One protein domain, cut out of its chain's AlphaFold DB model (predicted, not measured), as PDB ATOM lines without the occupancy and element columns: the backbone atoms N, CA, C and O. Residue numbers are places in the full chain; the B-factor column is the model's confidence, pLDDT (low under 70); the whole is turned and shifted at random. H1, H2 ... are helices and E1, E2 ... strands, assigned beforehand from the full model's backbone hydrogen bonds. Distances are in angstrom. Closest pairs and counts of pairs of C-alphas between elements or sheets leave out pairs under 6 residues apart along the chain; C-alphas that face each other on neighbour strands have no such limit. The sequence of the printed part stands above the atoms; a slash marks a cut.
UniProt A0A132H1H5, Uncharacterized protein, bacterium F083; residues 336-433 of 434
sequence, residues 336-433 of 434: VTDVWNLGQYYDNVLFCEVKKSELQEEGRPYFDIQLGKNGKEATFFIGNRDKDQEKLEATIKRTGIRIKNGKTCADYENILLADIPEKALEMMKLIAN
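Overview. This is residues 336 to 433 of the 434 residues of an uncharacterized protein of bacterium F083 (UniProt A0A132H1H5). One strongly twisted sheet of five strands makes a wall, with two helices over one of its faces and no named helix over the other. The longer helix, H2, lies along the strands over E2 and E3, while H1 sits at the end of the sheet where E3 begins and E4 ends, its line nearly at right angles to that of H2. The printed part has 98 residues, with five named strands and two named helices in the order E1 E2 E3 E4 H1 E5 H2; the sheet runs E1 E2 E3 E4 E5, antiparallel throughout, and the class is mixed, helices and strands. The whole is compact, with a radius of gyration of the C-alphas of 12.7 A and spans of 37 by 30 by 23 A.

Arrangement. Start at the inner strands E3, residues 365 to 371, and E4, residues 377 to 384, a hairpin in which N 368 and O 381 are 2.8 A apart, within hydrogen-bond range. On the other side of E3 look for E2, residues 349 to 354, its hairpin partner, with N 369 and O 350 at 2.8 A. Next comes the edge strand E1, residues 340 to 345, in a hairpin with E2, N 341 and O 353 at 2.7 A. These four strands form a meander, each the antiparallel neighbour of the one before. The other edge strand, E5, residues 410 to 416, is the antiparallel neighbour of E4, with N 378 and O 415 at 2.9 A. E1 and E5 are apart. H2, residues 420 to 432, is on the sheet at a height of 8.0 A, over E3 and, only just, with 3 C-alphas, over E2; it runs along the strands, at 7 degrees to E3 on the local plane. H1, residues 389 to 399, is on the same face at a height of 8.2 A, over E4 and slantwise to the strands, at 39 degrees to E4 on the local plane; the closest C-alphas of H1 and E4, those of Leu 392 and Asn 384, are 6.1 A apart. H1 and H2 only just touch, with 3 pairs of C-alphas within 8 A, H2 with residues 430 to 431 alone; the closest C-alphas are those of Thr 399 and Leu 430, 6.0 A apart, and the lines are about perpendicular at 77 degrees. In H1 and H2 every O i to N i+4 pair is within hydrogen-bond range.

Along the chain. Find C-alpha 340 at (35.102, 19.138, 174.259), where E1 begins. E4, the longest strand, runs 23.3 A from C-alpha 377 at (43.835, 9.284, 193.344); E3 measures 20.2 A, E5 18.1 A, E2 16.2 A and E1 15.5 A. H1 measures 15.2 A; H2 runs 17.9 A to C-alpha 432 at (27.316, 18.576, 177.630).

Size, cuts and confidence. The two farthest C-alphas, those of Glu 361 and Asn 374, are 37.2 A apart. The printed part has no cut, and no link is long. The mean pLDDT of the printed part is 80.4; look for values under 70 at residues 337, 346, 356, 374 and 402 to 414.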
ATOM      1  N   VAL A 336      33.992  10.823 173.513       79.62
ATOM      2  CA  VAL A 336      33.290  12.108 173.638       79.62
ATOM      3  C   VAL A 336      33.116  12.790 172.292       79.62
ATOM      4  O   VAL A 336      33.886  12.566 171.363       79.62
ATOM      5  N   THR A 337      32.066  13.602 172.192       68.38
ATOM      6  CA  THR A 337      31.726  14.373 170.994       68.38
ATOM      7  C   THR A 337      32.705  15.525 170.772       68.38
ATOM      8  O   THR A 337      33.438  15.937 171.676       68.38
ATOM      9  N   ASP A 338      32.644  16.122 169.582       74.31
ATOM     10  CA  ASP A 338      33.452  17.274 169.178       74.31
ATOM     11  C   ASP A 338      33.160  18.551 169.987       74.31
ATOM     12  O   ASP A 338      33.618  19.613 169.593       74.31
ATOM     13  N   VAL A 339      32.406  18.510 171.085       82.94
ATOM     14  CA  VAL A 339      32.091  19.688 171.918       82.94
ATOM     15  C   VAL A 339      33.125  19.936 173.016       82.94
ATOM     16  O   VAL A 339      33.070  20.969 173.673       82.94
ATOM     17  N   TRP A 340      34.087  19.031 173.209       88.88
ATOM     18  CA  TRP A 340      35.102  19.138 174.259       88.88
ATOM     19  C   TRP A 340      36.490  19.483 173.714       88.88
ATOM     20  O   TRP A 340      36.933  18.970 172.685       88.88
ATOM     21  N   ASN A 341      37.203  20.323 174.457       88.69
ATOM     22  CA  ASN A 341      38.630  20.569 174.351       88.69
ATOM     23  C   ASN A 341      39.334  19.860 175.509       88.69
ATOM     24  O   ASN A 341      39.135  20.194 176.678       88.69
ATOM     25  N   LEU A 342      40.176  18.887 175.165       89.94
ATOM     26  CA  LEU A 342      40.960  18.113 176.119       89.94
ATOM     27  C   LEU A 342      42.434  18.476 176.010       89.94
ATOM     28  O   LEU A 342      43.043  18.354 174.941       89.94
ATOM     29  N   GLY A 343      43.055  18.812 177.131       84.56
ATOM     30  CA  GLY A 343      44.495  19.006 177.178       84.56
ATOM     31  C   GLY A 343      45.051  18.820 178.573       84.56
ATOM     32  O   GLY A 343      44.356  18.424 179.496       84.56
ATOM     33  N   GLN A 344      46.345  19.051 178.725       82.75
ATOM     34  CA  GLN A 344      47.015  18.867 180.005       82.75
ATOM     35  C   GLN A 344      47.673  20.175 180.417       82.75
ATOM     36  O   GLN A 344      48.383  20.800 179.619       82.75
ATOM     37  N   TYR A 345      47.407  20.582 181.654       73.06
ATOM     38  CA  TYR A 345      48.126  21.640 182.344       73.06
ATOM     39  C   TYR A 345      49.091  20.998 183.325       73.06
ATOM     40  O   TYR A 345      48.750  20.032 184.005       73.06
ATOM     41  N   TYR A 346      50.297  21.558 183.405       69.69
ATOM     42  CA  TYR A 346      51.351  20.991 184.242       69.69
ATOM     43  C   TYR A 346      51.566  19.497 183.917       69.69
ATOM     44  O   TYR A 346      51.313  19.061 182.792       69.69
ATOM     45  N   ASP A 347      52.076  18.736 184.874       73.69
ATOM     46  CA  ASP A 347      52.288  17.291 184.798       73.69
ATOM     47  C   ASP A 347      51.186  16.470 185.454       73.69
ATOM     48  O   ASP A 347      51.083  15.270 185.215       73.69
ATOM     49  N   ASN A 348      50.351  17.114 186.264       82.94
ATOM     50  CA  ASN A 348      49.381  16.450 187.116       82.94
ATOM     51  C   ASN A 348      47.935  16.919 186.900       82.94
ATOM     52  O   ASN A 348      47.077  16.469 187.653       82.94
ATOM     53  N   VAL A 349      47.637  17.762 185.898       88.62
ATOM     54  CA  VAL A 349      46.263  18.215 185.610       88.62
ATOM     55  C   VAL A 349      45.842  17.912 184.168       88.62
ATOM     56  O   VAL A 349      46.482  18.329 183.203       88.62
ATOM     57  N   LEU A 350      44.717  17.220 184.003       90.81
ATOM     58  CA  LEU A 350      44.008  17.061 182.730       90.81
ATOM     59  C   LEU A 350      42.810  18.009 182.729       90.81
ATOM     60  O   LEU A 350      41.884  17.824 183.512       90.81
ATOM     61  N   PHE A 351      42.829  19.013 181.855       90.75
ATOM     62  CA  PHE A 351      41.706  19.932 181.716       90.75
ATOM     63  C   PHE A 351      40.708  19.413 180.687       90.75
ATOM     64  O   PHE A 351      41.090  18.956 179.601       90.75
ATOM     65  N   CYS A 352      39.428  19.521 181.031       91.06
ATOM     66  CA  CYS A 352      38.311  19.187 180.163       91.06
ATOM     67  C   CYS A 352      37.408  20.416 180.072       91.06
ATOM     68  O   CYS A 352      36.709  20.761 181.022       91.06
ATOM     69  N   GLU A 353      37.442  21.104 178.936       89.12
ATOM     70  CA  GLU A 353      36.707  22.352 178.730       89.12
ATOM     71  C   GLU A 353      35.711  22.212 177.586       89.12
ATOM     72  O   GLU A 353      36.030  21.641 176.543       89.12
ATOM     73  N   VAL A 354      34.515  22.767 177.752       87.69
ATOM     74  CA  VAL A 354      33.536  22.857 176.669       87.69
ATOM     75  C   VAL A 354      34.012  23.875 175.620       87.69
ATOM     76  O   VAL A 354      34.483  24.965 175.951       87.69
ATOM     77  N   LYS A 355      33.921  23.535 174.329       84.56
ATOM     78  CA  LYS A 355      34.352  24.409 173.231       84.56
ATOM     79  C   LYS A 355      33.650  25.760 173.296       84.56
ATOM     80  O   LYS A 355      32.472  25.852 173.598       84.56
ATOM     81  N   LYS A 356      34.376  26.814 172.912       69.62
ATOM     82  CA  LYS A 356      33.957  28.216 173.054       69.62
ATOM     83  C   LYS A 356      32.578  28.547 172.460       69.62
ATOM     84  O   LYS A 356      31.979  29.515 172.910       69.62
ATOM     85  N   SER A 357      32.097  27.827 171.446       74.50
ATOM     86  CA  SER A 357      30.765  28.033 170.851       74.50
ATOM     87  C   SER A 357      29.618  27.451 171.681       74.50
ATOM     88  O   SER A 357      28.497  27.928 171.562       74.50
ATOM     89  N   GLU A 358      29.894  26.457 172.520       74.31
ATOM     90  CA  GLU A 358      28.900  25.700 173.276       74.31
ATOM     91  C   GLU A 358      28.777  26.255 174.707       74.31
ATOM     92  O   GLU A 358      29.780  26.610 175.330       74.31
ATOM     93  N   LEU A 359      27.550  26.333 175.240       79.25
ATOM     94  CA  LEU A 359      27.261  26.734 176.631       79.25
ATOM     95  C   LEU A 359      27.910  28.074 177.069       79.25
ATOM     96  O   LEU A 359      28.370  28.224 178.204       79.25
ATOM     97  N   GLN A 360      27.939  29.078 176.181       79.81
ATOM     98  CA  GLN A 360      28.467  30.420 176.498       79.81
ATOM     99  C   GLN A 360      27.695  31.125 177.622       79.81
ATOM    100  O   GLN A 360      28.299  31.833 178.431       79.81
ATOM    101  N   GLU A 361      26.384  30.893 177.694       82.81
ATOM    102  CA  GLU A 361      25.513  31.418 178.754       82.81
ATOM    103  C   GLU A 361      25.962  30.944 180.148       82.81
ATOM    104  O   GLU A 361      25.832  31.671 181.127       82.81
ATOM    105  N   GLU A 362      26.606  29.775 180.229       84.19
ATOM    106  CA  GLU A 362      27.155  29.196 181.464       84.19
ATOM    107  C   GLU A 362      28.656  29.468 181.646       84.19
ATOM    108  O   GLU A 362      29.326  28.891 182.501       84.19
ATOM    109  N   GLY A 363      29.210  30.377 180.848       83.44
ATOM    110  CA  GLY A 363      30.555  30.905 181.050       83.44
ATOM    111  C   GLY A 363      31.667  29.954 180.629       83.44
ATOM    112  O   GLY A 363      32.797  30.075 181.111       83.44
ATOM    113  N   ARG A 364      31.356  29.025 179.715       86.12
ATOM    114  CA  ARG A 364      32.226  27.918 179.286       86.12
ATOM    115  C   ARG A 364      32.592  27.024 180.472       86.12
ATOM    116  O   ARG A 364      33.681  27.166 181.046       86.12
ATOM    117  N   PRO A 365      31.675  26.123 180.854       88.94
ATOM    118  CA  PRO A 365      31.928  25.148 181.897       88.94
ATOM    119  C   PRO A 365      33.165  24.304 181.591       88.94
ATOM    120  O   PRO A 365      33.445  23.941 180.442       88.94
ATOM    121  N   TYR A 366      33.900  23.971 182.638       89.44
ATOM    122  CA  TYR A 366      35.006  23.034 182.576       89.44
ATOM    123  C   TYR A 366      34.989  22.142 183.810       89.44
ATOM    124  O   TYR A 366      34.445  22.507 184.858       89.44
ATOM    125  N   PHE A 367      35.653  20.999 183.699       89.31
ATOM    126  CA  PHE A 367      36.146  20.309 184.872       89.31
ATOM    127  C   PHE A 367      37.587  19.850 184.657       89.31
ATOM    128  O   PHE A 367      37.956  19.361 183.589       89.31
ATOM    129  N   ASP A 368      38.416  20.042 185.672       90.19
ATOM    130  CA  ASP A 368      39.823  19.673 185.650       90.19
ATOM    131  C   ASP A 368      40.038  18.464 186.568       90.19
ATOM    132  O   ASP A 368      39.473  18.383 187.657       90.19
ATOM    133  N   ILE A 369      40.858  17.514 186.126       90.25
ATOM    134  CA  ILE A 369      41.235  16.318 186.880       90.25
ATOM    135  C   ILE A 369      42.669  16.512 187.355       90.25
ATOM    136  O   ILE A 369      43.589  16.501 186.536       90.25
ATOM    137  N   GLN A 370      42.871  16.661 188.660       89.06
ATOM    138  CA  GLN A 370      44.192  16.830 189.259       89.06
ATOM    139  C   GLN A 370      44.617  15.567 190.005       89.06
ATOM    140  O   GLN A 370      43.971  15.175 190.974       89.06
ATOM    141  N   LEU A 371      45.726  14.951 189.596       84.25
ATOM    142  CA  LEU A 371      46.315  13.828 190.322       84.25
ATOM    143  C   LEU A 371      46.821  14.283 191.699       84.25
ATOM    144  O   LEU A 371      47.517  15.298 191.825       84.25
ATOM    145  N   GLY A 372      46.500  13.490 192.720       79.06
ATOM    146  CA  GLY A 372      47.043  13.624 194.067       79.06
ATOM    147  C   GLY A 372      48.534  13.278 194.123       79.06
ATOM    148  O   GLY A 372      49.096  12.686 193.201       79.06
ATOM    149  N   LYS A 373      49.193  13.611 195.241       70.06
ATOM    150  CA  LYS A 373      50.653  13.442 195.415       70.06
ATOM    151  C   LYS A 373      51.143  12.002 195.218       70.06
ATOM    152  O   LYS A 373      52.271  11.796 194.792       70.06
ATOM    153  N   ASN A 374      50.306  11.014 195.536       68.56
ATOM    154  CA  ASN A 374      50.616   9.589 195.386       68.56
ATOM    155  C   ASN A 374      50.370   9.058 193.958       68.56
ATOM    156  O   ASN A 374      50.676   7.898 193.683       68.56
ATOM    157  N   GLY A 375      49.769   9.864 193.073       70.88
ATOM    158  CA  GLY A 375      49.394   9.477 191.714       70.88
ATOM    159  C   GLY A 375      48.430   8.287 191.635       70.88
ATOM    160  O   GLY A 375      48.382   7.636 190.589       70.88
ATOM    161  N   LYS A 376      47.727   7.959 192.729       79.12
ATOM    162  CA  LYS A 376      46.746   6.862 192.844       79.12
ATOM    163  C   LYS A 376      45.309   7.360 192.921       79.12
ATOM    164  O   LYS A 376      44.393   6.593 192.643       79.12
ATOM    165  N   GLU A 377      45.128   8.618 193.285       84.62
ATOM    166  CA  GLU A 377      43.835   9.284 193.344       84.62
ATOM    167  C   GLU A 377      43.882  10.611 192.587       84.62
ATOM    168  O   GLU A 377      44.963  11.149 192.323       84.62
ATOM    169  N   ALA A 378      42.713  11.136 192.237       86.06
ATOM    170  CA  ALA A 378      42.571  12.460 191.661       86.06
ATOM    171  C   ALA A 378      41.387  13.206 192.260       86.06
ATOM    172  O   ALA A 378      40.380  12.598 192.626       86.06
ATOM    173  N   THR A 379      41.506  14.526 192.281       86.06
ATOM    174  CA  THR A 379      40.426  15.442 192.629       86.06
ATOM    175  C   THR A 379      39.876  16.065 191.354       86.06
ATOM    176  O   THR A 379      40.631  16.475 190.469       86.06
ATOM    177  N   PHE A 380      38.552  16.103 191.250       86.50
ATOM    178  CA  PHE A 380      37.848  16.745 190.146       86.50
ATOM    179  C   PHE A 380      37.402  18.139 190.583       86.50
ATOM    180  O   PHE A 380      36.714  18.275 191.596       86.50
ATOM    181  N   PHE A 381      37.764  19.145 189.794       86.00
ATOM    182  CA  PHE A 381      37.411  20.542 190.015       86.00
ATOM    183  C   PHE A 381      36.444  21.006 188.943       86.00
ATOM    184  O   PHE A 381      36.817  21.001 187.777       86.00
ATOM    185  N   ILE A 382      35.247  21.454 189.312       86.88
ATOM    186  CA  ILE A 382      34.305  22.079 188.369       86.88
ATOM    187  C   ILE A 382      34.376  23.603 188.452       86.88
ATOM    188  O   ILE A 382      34.522  24.153 189.544       86.88
ATOM    189  N   GLY A 383      34.254  24.285 187.315       88.25
ATOM    190  CA  GLY A 383      34.219  25.743 187.237       88.25
ATOM    191  C   GLY A 383      33.732  26.239 185.875       88.25
ATOM    192  O   GLY A 383      33.292  25.458 185.033       88.25
ATOM    193  N   ASN A 384      33.843  27.545 185.636       87.88
ATOM    194  CA  ASN A 384      33.661  28.141 184.312       87.88
ATOM    195  C   ASN A 384      34.801  29.121 184.006       87.88
ATOM    196  O   ASN A 384      35.402  29.707 184.913       87.88
ATOM    197  N   ARG A 385      35.149  29.275 182.727       85.50
ATOM    198  CA  ARG A 385      36.300  30.099 182.319       85.50
ATOM    199  C   ARG A 385      36.041  31.599 182.415       85.50
ATOM    200  O   ARG A 385      37.009  32.354 182.472       85.50
ATOM    201  N   ASP A 386      34.780  32.026 182.444       86.12
ATOM    202  CA  ASP A 386      34.409  33.421 182.717       86.12
ATOM    203  C   ASP A 386      34.647  33.812 184.189       86.12
ATOM    204  O   ASP A 386      34.675  35.000 184.501       86.12
ATOM    205  N   LYS A 387      34.901  32.831 185.072       85.56
ATOM    206  CA  LYS A 387      35.080  33.001 186.526       85.56
ATOM    207  C   LYS A 387      33.867  33.655 187.194       85.56
ATOM    208  O   LYS A 387      34.011  34.391 188.167       85.56
ATOM    209  N   ASP A 388      32.685  33.363 186.668       86.25
ATOM    210  CA  ASP A 388      31.424  33.950 187.100       86.25
ATOM    211  C   ASP A 388      30.673  32.984 188.026       86.25
ATOM    212  O   ASP A 388      30.419  31.833 187.668       86.25
ATOM    213  N   GLN A 389      30.336  33.427 189.235       85.50
ATOM    214  CA  GLN A 389      29.692  32.559 190.217       85.50
ATOM    215  C   GLN A 389      28.255  32.187 189.816       85.50
ATOM    216  O   GLN A 389      27.878  31.024 189.956       85.50
ATOM    217  N   GLU A 390      27.473  33.118 189.269       86.69
ATOM    218  CA  GLU A 390      26.078  32.866 188.884       86.69
ATOM    219  C   GLU A 390      26.007  31.858 187.732       86.69
ATOM    220  O   GLU A 390      25.181  30.942 187.732       86.69
ATOM    221  N   LYS A 391      26.941  31.955 186.782       88.50
ATOM    222  CA  LYS A 391      27.051  30.993 185.677       88.50
ATOM    223  C   LYS A 391      27.487  29.601 186.142       88.50
ATOM    224  O   LYS A 391      27.021  28.588 185.609       88.50
ATOM    225  N   LEU A 392      28.353  29.525 187.158       86.69
ATOM    226  CA  LEU A 392      28.695  28.249 187.794       86.69
ATOM    227  C   LEU A 392      27.474  27.641 188.494       86.69
ATOM    228  O   LEU A 392      27.214  26.449 188.341       86.69
ATOM    229  N   GLU A 393      26.710  28.449 189.226       85.75
ATOM    230  CA  GLU A 393      25.478  28.013 189.889       85.75
ATOM    231  C   GLU A 393      24.428  27.532 188.878       85.75
ATOM    232  O   GLU A 393      23.777  26.514 189.117       85.75
ATOM    233  N   ALA A 394      24.314  28.188 187.718       86.25
ATOM    234  CA  ALA A 394      23.472  27.733 186.613       86.25
ATOM    235  C   ALA A 394      23.901  26.347 186.106       86.25
ATOM    236  O   ALA A 394      23.067  25.440 186.037       86.25
ATOM    237  N   THR A 395      25.204  26.154 185.866       87.19
ATOM    238  CA  THR A 395      25.774  24.850 185.479       87.19
ATOM    239  C   THR A 395      25.430  23.787 186.522       87.19
ATOM    240  O   THR A 395      24.907  22.725 186.193       87.19
ATOM    241  N   ILE A 396      25.677  24.064 187.804       86.81
ATOM    242  CA  ILE A 396      25.426  23.141 188.920       86.81
ATOM    243  C   ILE A 396      23.941  22.782 189.022       86.81
ATOM    244  O   ILE A 396      23.594  21.610 189.165       86.81
ATOM    245  N   LYS A 397      23.053  23.772 188.911       86.12
ATOM    246  CA  LYS A 397      21.603  23.574 188.986       86.12
ATOM    247  C   LYS A 397      21.085  22.735 187.821       86.12
ATOM    248  O   LYS A 397      20.260  21.853 188.043       86.12
ATOM    249  N   ARG A 398      21.561  23.003 186.601       86.75
ATOM    250  CA  ARG A 398      21.171  22.266 185.391       86.75
ATOM    251  C   ARG A 398      21.652  20.819 185.431       86.75
ATOM    252  O   ARG A 398      20.909  19.906 185.094       86.75
ATOM    253  N   THR A 399      22.887  20.620 185.875       85.69
ATOM    254  CA  THR A 399      23.548  19.312 185.881       85.69
ATOM    255  C   THR A 399      23.201  18.451 187.100       85.69
ATOM    256  O   THR A 399      23.299  17.228 187.041       85.69
ATOM    257  N   GLY A 400      22.793  19.060 188.218       82.00
ATOM    258  CA  GLY A 400      22.525  18.362 189.481       82.00
ATOM    259  C   GLY A 400      23.785  17.926 190.243       82.00
ATOM    260  O   GLY A 400      23.683  17.164 191.208       82.00
ATOM    261  N   ILE A 401      24.966  18.397 189.832       80.75
ATOM    262  CA  ILE A 401      26.258  18.096 190.465       80.75
ATOM    263  C   ILE A 401      26.274  18.651 191.891       80.75
ATOM    264  O   ILE A 401      26.018  19.830 192.115       80.75
ATOM    265  N   ARG A 402      26.617  17.823 192.882       69.88
ATOM    266  CA  ARG A 402      26.794  18.287 194.266       69.88
ATOM    267  C   ARG A 402      28.245  18.679 194.507       69.88
ATOM    268  O   ARG A 402      29.147  17.901 194.221       69.88
ATOM    269  N   ILE A 403      28.450  19.866 195.070       68.75
ATOM    270  CA  ILE A 403      29.773  20.427 195.356       68.75
ATOM    271  C   ILE A 403      30.015  20.545 196.863       68.75
ATOM    272  O   ILE A 403      29.094  20.886 197.603       68.75
ATOM    273  N   LYS A 404      31.240  20.256 197.332       59.59
ATOM    274  CA  LYS A 404      31.551  20.239 198.778       59.59
ATOM    275  C   LYS A 404      31.897  21.606 199.379       59.59
ATOM    276  O   LYS A 404      31.580  21.820 200.540       59.59
ATOM    277  N   ASN A 405      32.501  22.523 198.620       55.50
ATOM    278  CA  ASN A 405      32.862  23.883 199.046       55.50
ATOM    279  C   ASN A 405      32.837  24.801 197.811       55.50
ATOM    280  O   ASN A 405      33.494  24.478 196.828       55.50
ATOM    281  N   GLY A 406      32.085  25.908 197.814       48.69
ATOM    282  CA  GLY A 406      31.884  26.731 196.612       48.69
ATOM    283  C   GLY A 406      32.118  28.221 196.843       48.69
ATOM    284  O   GLY A 406      31.419  28.836 197.643       48.69
ATOM    285  N   LYS A 407      33.072  28.799 196.102       48.72
ATOM    286  CA  LYS A 407      33.053  30.231 195.745       48.72
ATOM    287  C   LYS A 407      33.298  30.453 194.242       48.72
ATOM    288  O   LYS A 407      32.625  31.293 193.667       48.72
ATOM    289  N   THR A 408      34.168  29.675 193.578       40.41
ATOM    290  CA  THR A 408      34.410  29.774 192.107       40.41
ATOM    291  C   THR A 408      34.890  28.484 191.423       40.41
ATOM    292  O   THR A 408      34.812  28.364 190.201       40.41
ATOM    293  N   CYS A 409      35.372  27.510 192.191       46.16
ATOM    294  CA  CYS A 409      35.591  26.129 191.785       46.16
ATOM    295  C   CYS A 409      35.204  25.218 192.953       46.16
ATOM    296  O   CYS A 409      35.188  25.673 194.101       46.16
ATOM    297  N   ALA A 410      34.863  23.966 192.671       51.69
ATOM    298  CA  ALA A 410      34.419  23.046 193.705       51.69
ATOM    299  C   ALA A 410      35.008  21.646 193.566       51.69
ATOM    300  O   ALA A 410      35.006  21.079 192.471       51.69
ATOM    301  N   ASP A 411      35.410  21.088 194.709       56.91
ATOM    302  CA  ASP A 411      35.766  19.681 194.855       56.91
ATOM    303  C   ASP A 411      34.518  18.817 194.656       56.91
ATOM    304  O   ASP A 411      33.525  18.954 195.387       56.91
ATOM    305  N   TYR A 412      34.582  17.917 193.677       52.00
ATOM    306  CA  TYR A 412      33.543  16.921 193.448       52.00
ATOM    307  C   TYR A 412      33.811  15.672 194.306       52.00
ATOM    308  O   TYR A 412      33.117  15.447 195.299       52.00
ATOM    309  N   GLU A 413      34.868  14.901 194.012       61.91
ATOM    310  CA  GLU A 413      35.218  13.655 194.719       61.91
ATOM    311  C   GLU A 413      36.729  13.343 194.631       61.91
ATOM    312  O   GLU A 413      37.387  13.744 193.671       61.91
ATOM    313  N   ASN A 414      37.265  12.601 195.614       66.75
ATOM    314  CA  ASN A 414      38.545  11.894 195.465       66.75
ATOM    315  C   ASN A 414      38.261  10.550 194.793       66.75
ATOM    316  O   ASN A 414      37.548   9.719 195.355       66.75
ATOM    317  N   ILE A 415      38.801  10.354 193.593       79.06
ATOM    318  CA  ILE A 415      38.512   9.199 192.737       79.06
ATOM    319  C   ILE A 415      39.785   8.378 192.556       79.06
ATOM    320  O   ILE A 415      40.851   8.930 192.275       79.06
ATOM    321  N   LEU A 416      39.681   7.054 192.691       83.56
ATOM    322  CA  LEU A 416      40.793   6.143 192.421       83.56
ATOM    323  C   LEU A 416      41.162   6.178 190.936       83.56
ATOM    324  O   LEU A 416      40.292   6.204 190.071       83.56
ATOM    325  N   LEU A 417      42.459   6.103 190.627       82.25
ATOM    326  CA  LEU A 417      43.001   6.213 189.265       82.25
ATOM    327  C   LEU A 417      42.300   5.301 188.242       82.25
ATOM    328  O   LEU A 417      42.132   5.697 187.089       82.25
ATOM    329  N   ALA A 418      41.899   4.095 188.657       85.00
ATOM    330  CA  ALA A 418      41.219   3.121 187.804       85.00
ATOM    331  C   ALA A 418      39.816   3.574 187.362       85.00
ATOM    332  O   ALA A 418      39.398   3.244 186.254       85.00
ATOM    333  N   ASP A 419      39.135   4.365 188.190       86.75
ATOM    334  CA  ASP A 419      37.748   4.788 187.980       86.75
ATOM    335  C   ASP A 419      37.652   6.150 187.273       86.75
ATOM    336  O   ASP A 419      36.590   6.519 186.764       86.75
ATOM    337  N   ILE A 420      38.766   6.893 187.191       88.94
ATOM    338  CA  ILE A 420      38.823   8.220 186.557       88.94
ATOM    339  C   ILE A 420      38.269   8.222 185.125       88.94
ATOM    340  O   ILE A 420      37.491   9.129 184.827       88.94
ATOM    341  N   PRO A 421      38.625   7.284 184.220       90.38
ATOM    342  CA  PRO A 421      38.171   7.354 182.832       90.38
ATOM    343  C   PRO A 421      36.642   7.324 182.694       90.38
ATOM    344  O   PRO A 421      36.080   8.136 181.960       90.38
ATOM    345  N   GLU A 422      35.970   6.434 183.428       89.19
ATOM    346  CA  GLU A 422      34.507   6.320 183.401       89.19
ATOM    347  C   GLU A 422      33.836   7.507 184.095       89.19
ATOM    348  O   GLU A 422      32.893   8.083 183.553       89.19
ATOM    349  N   LYS A 423      34.361   7.940 185.248       88.81
ATOM    350  CA  LYS A 423      33.828   9.100 185.976       88.81
ATOM    351  C   LYS A 423      33.963  10.406 185.198       88.81
ATOM    352  O   LYS A 423      33.032  11.207 185.162       88.81
ATOM    353  N   ALA A 424      35.094  10.610 184.530       90.31
ATOM    354  CA  ALA A 424      35.293  11.757 183.653       90.31
ATOM    355  C   ALA A 424      34.334  11.722 182.458       90.31
ATOM    356  O   ALA A 424      33.755  12.749 182.114       90.31
ATOM    357  N   LEU A 425      34.097  10.548 181.866       89.88
ATOM    358  CA  LEU A 425      33.131  10.399 180.779       89.88
ATOM    359  C   LEU A 425      31.688  10.688 181.234       89.88
ATOM    360  O   LEU A 425      30.940  11.337 180.502       89.88
ATOM    361  N   GLU A 426      31.301  10.228 182.426       88.75
ATOM    362  CA  GLU A 426      30.011  10.534 183.060       88.75
ATOM    363  C   GLU A 426      29.835  12.053 183.218       88.75
ATOM    364  O   GLU A 426      28.847  12.614 182.743       88.75
ATOM    365  N   MET A 427      30.839  12.730 183.781       88.06
ATOM    366  CA  MET A 427      30.817  14.179 183.987       88.06
ATOM    367  C   MET A 427      30.769  14.961 182.667       88.06
ATOM    368  O   MET A 427      30.006  15.919 182.545       88.06
ATOM    369  N   MET A 428      31.515  14.523 181.647       89.50
ATOM    370  CA  MET A 428      31.477  15.129 180.310       89.50
ATOM    371  C   MET A 428      30.092  15.031 179.679       89.50
ATOM    372  O   MET A 428      29.601  15.999 179.103       89.50
ATOM    373  N   LYS A 429      29.435  13.874 179.785       87.25
ATOM    374  CA  LYS A 429      28.073  13.706 179.266       87.25
ATOM    375  C   LYS A 429      27.084  14.578 180.022       87.25
ATOM    376  O   LYS A 429      26.233  15.189 179.396       87.25
ATOM    377  N   LEU A 430      27.216  14.653 181.338       87.19
ATOM    378  CA  LEU A 430      26.295  15.378 182.198       87.19
ATOM    379  C   LEU A 430      26.387  16.902 182.006       87.19
ATOM    380  O   LEU A 430      25.365  17.578 181.993       87.19
ATOM    381  N   ILE A 431      27.590  17.441 181.776       86.75
ATOM    382  CA  ILE A 431      27.772  18.865 181.453       86.75
ATOM    383  C   ILE A 431      27.291  19.179 180.027       86.75
ATOM    384  O   ILE A 431      26.639  20.207 179.830       86.75
ATOM    385  N   ALA A 432      27.593  18.315 179.046       81.50
ATOM    386  CA  ALA A 432      27.316  18.576 177.630       81.50
ATOM    387  C   ALA A 432      25.888  18.229 177.166       81.50
ATOM    388  O   ALA A 432      25.402  18.865 176.239       81.50
ATOM    389  N   ASN A 433      25.226  17.241 177.776       71.81
ATOM    390  CA  ASN A 433      23.885  16.791 177.400       71.81
ATOM    391  C   ASN A 433      22.899  17.023 178.551       71.81
ATOM    392  O   ASN A 433      22.741  16.173 179.427       71.81
TER     393      ASN A 433